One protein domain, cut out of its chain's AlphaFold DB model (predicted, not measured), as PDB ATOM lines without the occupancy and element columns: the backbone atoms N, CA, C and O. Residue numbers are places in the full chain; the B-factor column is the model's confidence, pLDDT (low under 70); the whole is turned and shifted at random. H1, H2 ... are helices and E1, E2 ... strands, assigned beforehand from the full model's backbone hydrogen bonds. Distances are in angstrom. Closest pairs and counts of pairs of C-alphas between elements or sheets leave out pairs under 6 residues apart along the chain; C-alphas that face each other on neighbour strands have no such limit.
ATOM      1  N   VAL A 239      60.702 106.610  88.564       93.56
ATOM      2  CA  VAL A 239      61.000 105.475  87.676       93.56
ATOM      3  C   VAL A 239      60.384 105.697  86.297       93.56
ATOM      4  O   VAL A 239      60.969 105.285  85.294       93.56
ATOM      5  N   TYR A 240      59.263 106.418  86.233       90.69
ATOM      6  CA  TYR A 240      58.599 106.814  84.994       90.69
ATOM      7  C   TYR A 240      59.486 107.608  84.028       90.69
ATOM      8  O   TYR A 240      59.251 107.548  82.823       90.69
ATOM      9  N   GLU A 241      60.527 108.298  84.507       91.75
ATOM     10  CA  GLU A 241      61.453 109.027  83.632       91.75
ATOM     11  C   GLU A 241      62.319 108.090  82.783       91.75
ATOM     12  O   GLU A 241      62.663 108.411  81.643       91.75
ATOM     13  N   THR A 242      62.672 106.919  83.321       94.12
ATOM     14  CA  THR A 242      63.525 105.937  82.628       94.12
ATOM     15  C   THR A 242      62.712 104.774  82.056       94.12
ATOM     16  O   THR A 242      63.027 104.260  80.983       94.12
ATOM     17  N   LEU A 243      61.660 104.356  82.760       93.94
ATOM     18  CA  LEU A 243      60.771 103.248  82.417       93.94
ATOM     19  C   LEU A 243      59.307 103.722  82.509       93.94
ATOM     20  O   LEU A 243      58.647 103.517  83.528       93.94
ATOM     21  N   PRO A 244      58.759 104.329  81.439       92.38
ATOM     22  CA  PRO A 244      57.411 104.907  81.449       92.38
ATOM     23  C   PRO A 244      56.282 103.864  81.327       92.38
ATOM     24  O   PRO A 244      55.127 104.236  81.146       92.38
ATOM     25  N   PHE A 245      56.607 102.569  81.383       91.19
ATOM     26  CA  PHE A 245      55.657 101.463  81.257       91.19
ATOM     27  C   PHE A 245      55.505 100.730  82.590       91.19
ATOM     28  O   PHE A 245      56.509 100.374  83.210       91.19
ATOM     29  N   MET A 246      54.266 100.430  82.976       92.44
ATOM     30  CA  MET A 246      53.940  99.506  84.062       92.44
ATOM     31  C   MET A 246      53.143  98.333  83.498       92.44
ATOM     32  O   MET A 246      52.137  98.538  82.823       92.44
ATOM     33  N   LEU A 247      53.611  97.112  83.760       92.69
ATOM     34  CA  LEU A 247      52.901  95.880  83.431       92.69
ATOM     35  C   LEU A 247      52.322  95.298  84.718       92.69
ATOM     36  O   LEU A 247      53.084  94.975  85.630       92.69
ATOM     37  N   LEU A 248      51.003  95.155  84.773       90.81
ATOM     38  CA  LEU A 248      50.304  94.436  85.831       90.81
ATOM     39  C   LEU A 248      49.878  93.072  85.288       90.81
ATOM     40  O   LEU A 248      49.191  92.983  84.272       90.81
ATOM     41  N   ASP A 249      50.329  92.014  85.944       88.25
ATOM     42  CA  ASP A 249      50.018  90.630  85.597       88.25
ATOM     43  C   ASP A 249      49.364  89.958  86.807       88.25
ATOM     44  O   ASP A 249      49.724  90.267  87.944       88.25
ATOM     45  N   SER A 250      48.445  89.030  86.546       80.44
ATOM     46  CA  SER A 250      47.841  88.137  87.539       80.44
ATOM     47  C   SER A 250      46.971  88.811  88.614       80.44
ATOM     48  O   SER A 250      47.036  88.407  89.768       80.44
ATOM     49  N   LEU A 251      46.085  89.741  88.227       85.56
ATOM     50  CA  LEU A 251      45.102  90.398  89.119       85.56
ATOM     51  C   LEU A 251      43.930  89.487  89.569       85.56
ATOM     52  O   LEU A 251      42.871  89.974  89.951       85.56
ATOM     53  N   GLU A 252      44.098  88.163  89.520       81.25
ATOM     54  CA  GLU A 252      43.023  87.165  89.670       81.25
ATOM     55  C   GLU A 252      42.405  87.122  91.077       81.25
ATOM     56  O   GLU A 252      41.327  86.556  91.265       81.25
ATOM     57  N   ALA A 253      43.084  87.670  92.092       85.88
ATOM     58  CA  ALA A 253      42.550  87.671  93.450       85.88
ATOM     59  C   ALA A 253      41.515  88.783  93.674       85.88
ATOM     60  O   ALA A 253      40.782  88.734  94.663       85.88
ATOM     61  N   ILE A 254      41.461  89.781  92.792       86.50
ATOM     62  CA  ILE A 254      40.576  90.941  92.881       86.50
ATOM     63  C   ILE A 254      39.363  90.699  91.973       86.50
ATOM     64  O   ILE A 254      39.496  90.155  90.884       86.50
ATOM     65  N   ASP A 255      38.162  91.079  92.412       89.31
ATOM     66  CA  ASP A 255      36.975  90.975  91.561       89.31
ATOM     67  C   ASP A 255      36.968  92.028  90.442       89.31
ATOM     68  O   ASP A 255      37.563  93.100  90.554       89.31
ATOM     69  N   ALA A 256      36.257  91.723  89.358       88.06
ATOM     70  CA  ALA A 256      36.258  92.515  88.133       88.06
ATOM     71  C   ALA A 256      35.864  93.998  88.332       88.06
ATOM     72  O   ALA A 256      36.444  94.876  87.689       88.06
ATOM     73  N   GLU A 257      34.929  94.304  89.242       86.44
ATOM     74  CA  GLU A 257      34.511  95.688  89.534       86.44
ATOM     75  C   GLU A 257      35.653  96.478  90.197       86.44
ATOM     76  O   GLU A 257      35.965  97.614  89.813       86.44
ATOM     77  N   ARG A 258      36.343  95.847  91.153       88.56
ATOM     78  CA  ARG A 258      37.518  96.423  91.817       88.56
ATOM     79  C   ARG A 258      38.726  96.523  90.891       88.56
ATOM     80  O   ARG A 258      39.456  97.508  90.985       88.56
ATOM     81  N   ILE A 259      38.928  95.566  89.981       89.56
ATOM     82  CA  ILE A 259      39.976  95.644  88.951       89.56
ATOM     83  C   ILE A 259      39.767  96.891  88.093       89.56
ATOM     84  O   ILE A 259      40.693  97.687  87.965       89.56
ATOM     85  N   ALA A 260      38.567  97.101  87.545       88.88
ATOM     86  CA  ALA A 260      38.286  98.258  86.692       88.88
ATOM     87  C   ALA A 260      38.599  99.585  87.404       88.88
ATOM     88  O   ALA A 260      39.313 100.437  86.875       88.88
ATOM     89  N   THR A 261      38.153  99.691  88.653       89.75
ATOM     90  CA  THR A 261      38.396 100.841  89.530       89.75
ATOM     91  C   THR A 261      39.890 101.071  89.803       89.75
ATOM     92  O   THR A 261      40.385 102.198  89.750       89.75
ATOM     93  N   LEU A 262      40.637  99.997  90.076       89.81
ATOM     94  CA  LEU A 262      42.078 100.061  90.312       89.81
ATOM     95  C   LEU A 262      42.823 100.525  89.058       89.81
ATOM     96  O   LEU A 262      43.720 101.362  89.151       89.81
ATOM     97  N   LEU A 263      42.456 100.009  87.885       90.19
ATOM     98  CA  LEU A 263      43.101 100.384  86.629       90.19
ATOM     99  C   LEU A 263      42.889 101.860  86.290       90.19
ATOM    100  O   LEU A 263      43.858 102.523  85.924       90.19
ATOM    101  N   GLU A 264      41.678 102.390  86.485       89.25
ATOM    102  CA  GLU A 264      41.391 103.818  86.297       89.25
ATOM    103  C   GLU A 264      42.271 104.688  87.211       89.25
ATOM    104  O   GLU A 264      42.855 105.689  86.783       89.25
ATOM    105  N   TYR A 265      42.451 104.266  88.466       91.12
ATOM    106  CA  TYR A 265      43.342 104.953  89.392       91.12
ATOM    107  C   TYR A 265      44.803 104.935  88.913       91.12
ATOM    108  O   TYR A 265      45.464 105.978  88.888       91.12
ATOM    109  N   PHE A 266      45.321 103.777  88.497       91.62
ATOM    110  CA  PHE A 266      46.709 103.628  88.044       91.62
ATOM    111  C   PHE A 266      46.987 104.363  86.725       91.62
ATOM    112  O   PHE A 266      48.072 104.927  86.564       91.62
ATOM    113  N   GLU A 267      46.017 104.419  85.811       90.25
ATOM    114  CA  GLU A 267      46.128 105.144  84.540       90.25
ATOM    115  C   GLU A 267      46.430 106.635  84.754       90.25
ATOM    116  O   GLU A 267      47.201 107.231  84.003       90.25
ATOM    117  N   SER A 268      45.907 107.237  85.827       90.06
ATOM    118  CA  SER A 268      46.185 108.645  86.142       90.06
ATOM    119  C   SER A 268      47.615 108.920  86.640       90.06
ATOM    120  O   SER A 268      48.049 110.073  86.641       90.06
ATOM    121  N   HIS A 269      48.364 107.877  87.016       90.06
ATOM    122  CA  HIS A 269      49.700 107.984  87.615       90.06
ATOM    123  C   HIS A 269      50.819 107.398  86.743       90.06
ATOM    124  O   HIS A 269      51.994 107.691  86.975       90.06
ATOM    125  N   VAL A 270      50.487 106.572  85.748       91.50
ATOM    126  CA  VAL A 270      51.465 105.878  84.903       91.50
ATOM    127  C   VAL A 270      51.300 106.301  83.440       91.50
ATOM    128  O   VAL A 270      50.194 106.223  82.913       91.50
ATOM    129  N   PRO A 271      52.382 106.679  82.727       91.69
ATOM    130  CA  PRO A 271      52.283 107.098  81.327       91.69
ATOM    131  C   PRO A 271      51.742 106.016  80.381       91.69
ATOM    132  O   PRO A 271      50.984 106.322  79.464       91.69
ATOM    133  N   TYR A 272      52.153 104.760  80.584       91.75
ATOM    134  CA  TYR A 272      51.668 103.607  79.831       91.75
ATOM    135  C   TYR A 272      51.404 102.429  80.773       91.75
ATOM    136  O   TYR A 272      52.337 101.854  81.337       91.75
ATOM    137  N   LEU A 273      50.137 102.042  80.905       91.75
ATOM    138  CA  LEU A 273      49.707 100.892  81.695       91.75
ATOM    139  C   LEU A 273      49.352  99.725  80.768       91.75
ATOM    140  O   LEU A 273      48.549  99.869  79.847       91.75
ATOM    141  N   VAL A 274      49.970  98.570  80.999       91.62
ATOM    142  CA  VAL A 274      49.679  97.311  80.305       91.62
ATOM    143  C   VAL A 274      49.197  96.317  81.347       91.62
ATOM    144  O   VAL A 274      49.805  96.196  82.407       91.62
ATOM    145  N   VAL A 275      48.113  95.607  81.059       90.62
ATOM    146  CA  VAL A 275      47.481  94.709  82.028       90.62
ATOM    147  C   VAL A 275      47.163  93.384  81.355       90.62
ATOM    148  O   VAL A 275      46.646  93.372  80.238       90.62
ATOM    149  N   ALA A 276      47.469  92.278  82.029       90.38
ATOM    150  CA  ALA A 276      46.998  90.951  81.655       90.38
ATOM    151  C   ALA A 276      45.767  90.599  82.499       90.38
ATOM    152  O   ALA A 276      45.853  90.524  83.723       90.38
ATOM    153  N   LEU A 277      44.626  90.402  81.836       87.19
ATOM    154  CA  LEU A 277      43.342  90.090  82.464       87.19
ATOM    155  C   LEU A 277      42.746  88.817  81.869       87.19
ATOM    156  O   LEU A 277      42.943  88.524  80.684       87.19
ATOM    157  N   LEU A 278      41.972  88.096  82.677       86.00
ATOM    158  CA  LEU A 278      41.088  87.052  82.173       86.00
ATOM    159  C   LEU A 278      39.922  87.680  81.398       86.00
ATOM    160  O   LEU A 278      39.574  88.845  81.581       86.00
ATOM    161  N   GLU A 279      39.298  86.898  80.516       82.25
ATOM    162  CA  GLU A 279      38.202  87.376  79.656       82.25
ATOM    163  C   GLU A 279      36.982  87.866  80.457       82.25
ATOM    164  O   GLU A 279      36.247  88.736  79.991       82.25
ATOM    165  N   GLU A 280      36.766  87.316  81.654       80.62
ATOM    166  CA  GLU A 280      35.704  87.737  82.575       80.62
ATOM    167  C   GLU A 280      35.997  89.119  83.178       80.62
ATOM    168  O   GLU A 280      35.139  89.998  83.131       80.62
ATOM    169  N   ASP A 281      37.231  89.354  83.629       86.06
ATOM    170  CA  ASP A 281      37.644  90.629  84.229       86.06
ATOM    171  C   ASP A 281      37.763  91.743  83.183       86.06
ATOM    172  O   ASP A 281      37.381  92.887  83.422       86.06
ATOM    173  N   ALA A 282      38.228  91.400  81.978       83.62
ATOM    174  CA  ALA A 282      38.356  92.337  80.867       83.62
ATOM    175  C   ALA A 282      37.011  92.946  80.431       83.62
ATOM    176  O   ALA A 282      36.996  94.038  79.866       83.62
ATOM    177  N   GLN A 283      35.885  92.267  80.684       82.25
ATOM    178  CA  GLN A 283      34.548  92.785  80.370       82.25
ATOM    179  C   GLN A 283      34.094  93.897  81.320       82.25
ATOM    180  O   GLN A 283      33.242  94.692  80.930       82.25
ATOM    181  N   ALA A 284      34.634  93.952  82.540       82.62
ATOM    182  CA  ALA A 284      34.311  94.999  83.509       82.62
ATOM    183  C   ALA A 284      35.111  96.291  83.281       82.62
ATOM    184  O   ALA A 284      34.745  97.341  83.806       82.62
ATOM    185  N   VAL A 285      36.189  96.232  82.494       81.38
ATOM    186  CA  VAL A 285      37.024  97.392  82.166       81.38
ATOM    187  C   VAL A 285      36.432  98.128  80.960       81.38
ATOM    188  O   VAL A 285      36.660  97.763  79.805       81.38
ATOM    189  N   ASP A 286      35.655  99.176  81.227       66.12
ATOM    190  CA  ASP A 286      35.056 100.038  80.203       66.12
ATOM    191  C   ASP A 286      36.085 101.037  79.629       66.12
ATOM    192  O   ASP A 286      36.617 101.867  80.360       66.12
ATOM    193  N   GLY A 287      36.327 101.043  78.306       63.50
ATOM    194  CA  GLY A 287      37.128 102.110  77.679       63.50
ATOM    195  C   GLY A 287      37.707 101.847  76.280       63.50
ATOM    196  O   GLY A 287      37.595 100.764  75.707       63.50
ATOM    197  N   ASN A 288      38.351 102.878  75.711       60.97
ATOM    198  CA  ASN A 288      39.082 102.829  74.432       60.97
ATOM    199  C   ASN A 288      40.523 102.333  74.652       60.97
ATOM    200  O   ASN A 288      41.486 103.064  74.415       60.97
ATOM    201  N   HIS A 289      40.676 101.092  75.105       74.38
ATOM    202  CA  HIS A 289      41.991 100.484  75.307       74.38
ATOM    203  C   HIS A 289      42.359  99.579  74.127       74.38
ATOM    204  O   HIS A 289      41.505  98.933  73.514       74.38
ATOM    205  N   ALA A 290      43.644  99.539  73.776       78.31
ATOM    206  CA  ALA A 290      44.131  98.643  72.737       78.31
ATOM    207  C   ALA A 290      44.202  97.210  73.287       78.31
ATOM    208  O   ALA A 290      45.034  96.917  74.141       78.31
ATOM    209  N   GLN A 291      43.340  96.321  72.792       78.62
ATOM    210  CA  GLN A 291      43.339  94.908  73.175       78.62
ATOM    211  C   GLN A 291      44.256  94.093  72.256       78.62
ATOM    212  O   GLN A 291      44.198  94.220  71.031       78.62
ATOM    213  N   ILE A 292      45.080  93.233  72.853       79.81
ATOM    214  CA  ILE A 292      45.930  92.272  72.144       79.81
ATOM    215  C   ILE A 292      45.481  90.874  72.567       79.81
ATOM    216  O   ILE A 292      45.736  90.454  73.689       79.81
ATOM    217  N   THR A 293      44.786  90.165  71.676       73.19
ATOM    218  CA  THR A 293      44.214  88.832  71.948       73.19
ATOM    219  C   THR A 293      45.023  87.680  71.340       73.19
ATOM    220  O   THR A 293      44.735  86.521  71.621       73.19
ATOM    221  N   GLU A 294      46.029  87.974  70.511       64.12
ATOM    222  CA  GLU A 294      46.962  86.993  69.939       64.12
ATOM    223  C   GLU A 294      48.404  87.416  70.256       64.12
ATOM    224  O   GLU A 294      48.799  88.542  69.946       64.12
ATOM    225  N   ILE A 295      49.174  86.511  70.873       57.16
ATOM    226  CA  ILE A 295      50.613  86.645  71.165       57.16
ATOM    227  C   ILE A 295      51.369  85.537  70.430       57.16
ATOM    228  O   ILE A 295      50.906  84.373  70.491       57.16
TER     229      ILE A 295
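Overview. This is residues 239 to 295 of the 295 residues of the protein "Kinetochore-Ndc80 complex, subunit Spc25" of Haloterrigena turkmenica (strain ATCC 51198 / DSM 5511 / JCM 9101 / NCIMB 13204 / VKM B-1734 / 4k) (UniProt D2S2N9). Two short parallel strands, E1 and E2, lie side by side, and the one long helix, H2, runs back from the far end of E1 toward the start of E2, coming nearest to the strands with its residues 263 to 267. Short H1 lies at the end where E1 starts, short H3 near the start of H2, and residues 283 to 295 form a closing tail with no named element. The 57 printed residues hold three named helices and two named strands in the order H1 E1 H2 E2 H3, a mixed class with under half of the residues, 28, in named elements. The whole is compact, with a radius of gyration of the C-alphas of 11.6 A and spans of 33 by 26 by 22 A.

Along the chain. E1 is residues 245 to 248, 9.9 A long, from C-alpha 245 at (55.657, 101.463, 81.257). E2 is residues 272 to 275, 10.1 A. H2 is residues 256 to 267, 16.4 A. H1, residues 239 to 242, is 5.7 A long and begins at (61.000, 105.475, 87.676). H3, residues 279 to 282, is 5.1 A long and ends at (38.356, 92.337, 80.867).

Arrangement. E1 and E2 are parallel at 19 degrees, with N 246 and O 272 2.9 A apart and N 274 and O 246 2.8 A apart, within hydrogen-bond range. E1, H2 and E2 form a strand-helix-strand unit, two parallel neighbour strands with a helix between, whose crossover is right-handed. The closest C-alphas of H2 and E2, Glu 267 and Leu 273, are 6.2 A apart. H2 touches H3 with residues 256 to 259 alone, the closest C-alphas being Ala 256 and Asp 281 at 4.6 A. H1 is apart from H2, E2 and H3. In H2 every O i to N i+4 pair is within hydrogen-bond range; H1 and H3 are too short for such a pair.

Size, cuts and confidence. The C-alphas farthest apart, of Glu 241 and Glu 280, are 33.4 A apart. The printed part has no cut and no long link, and ends at residue 295, the chain's last. Mean pLDDT of the printed part is 85.3; residues 286 to 288 and 294 to 295 are under 70.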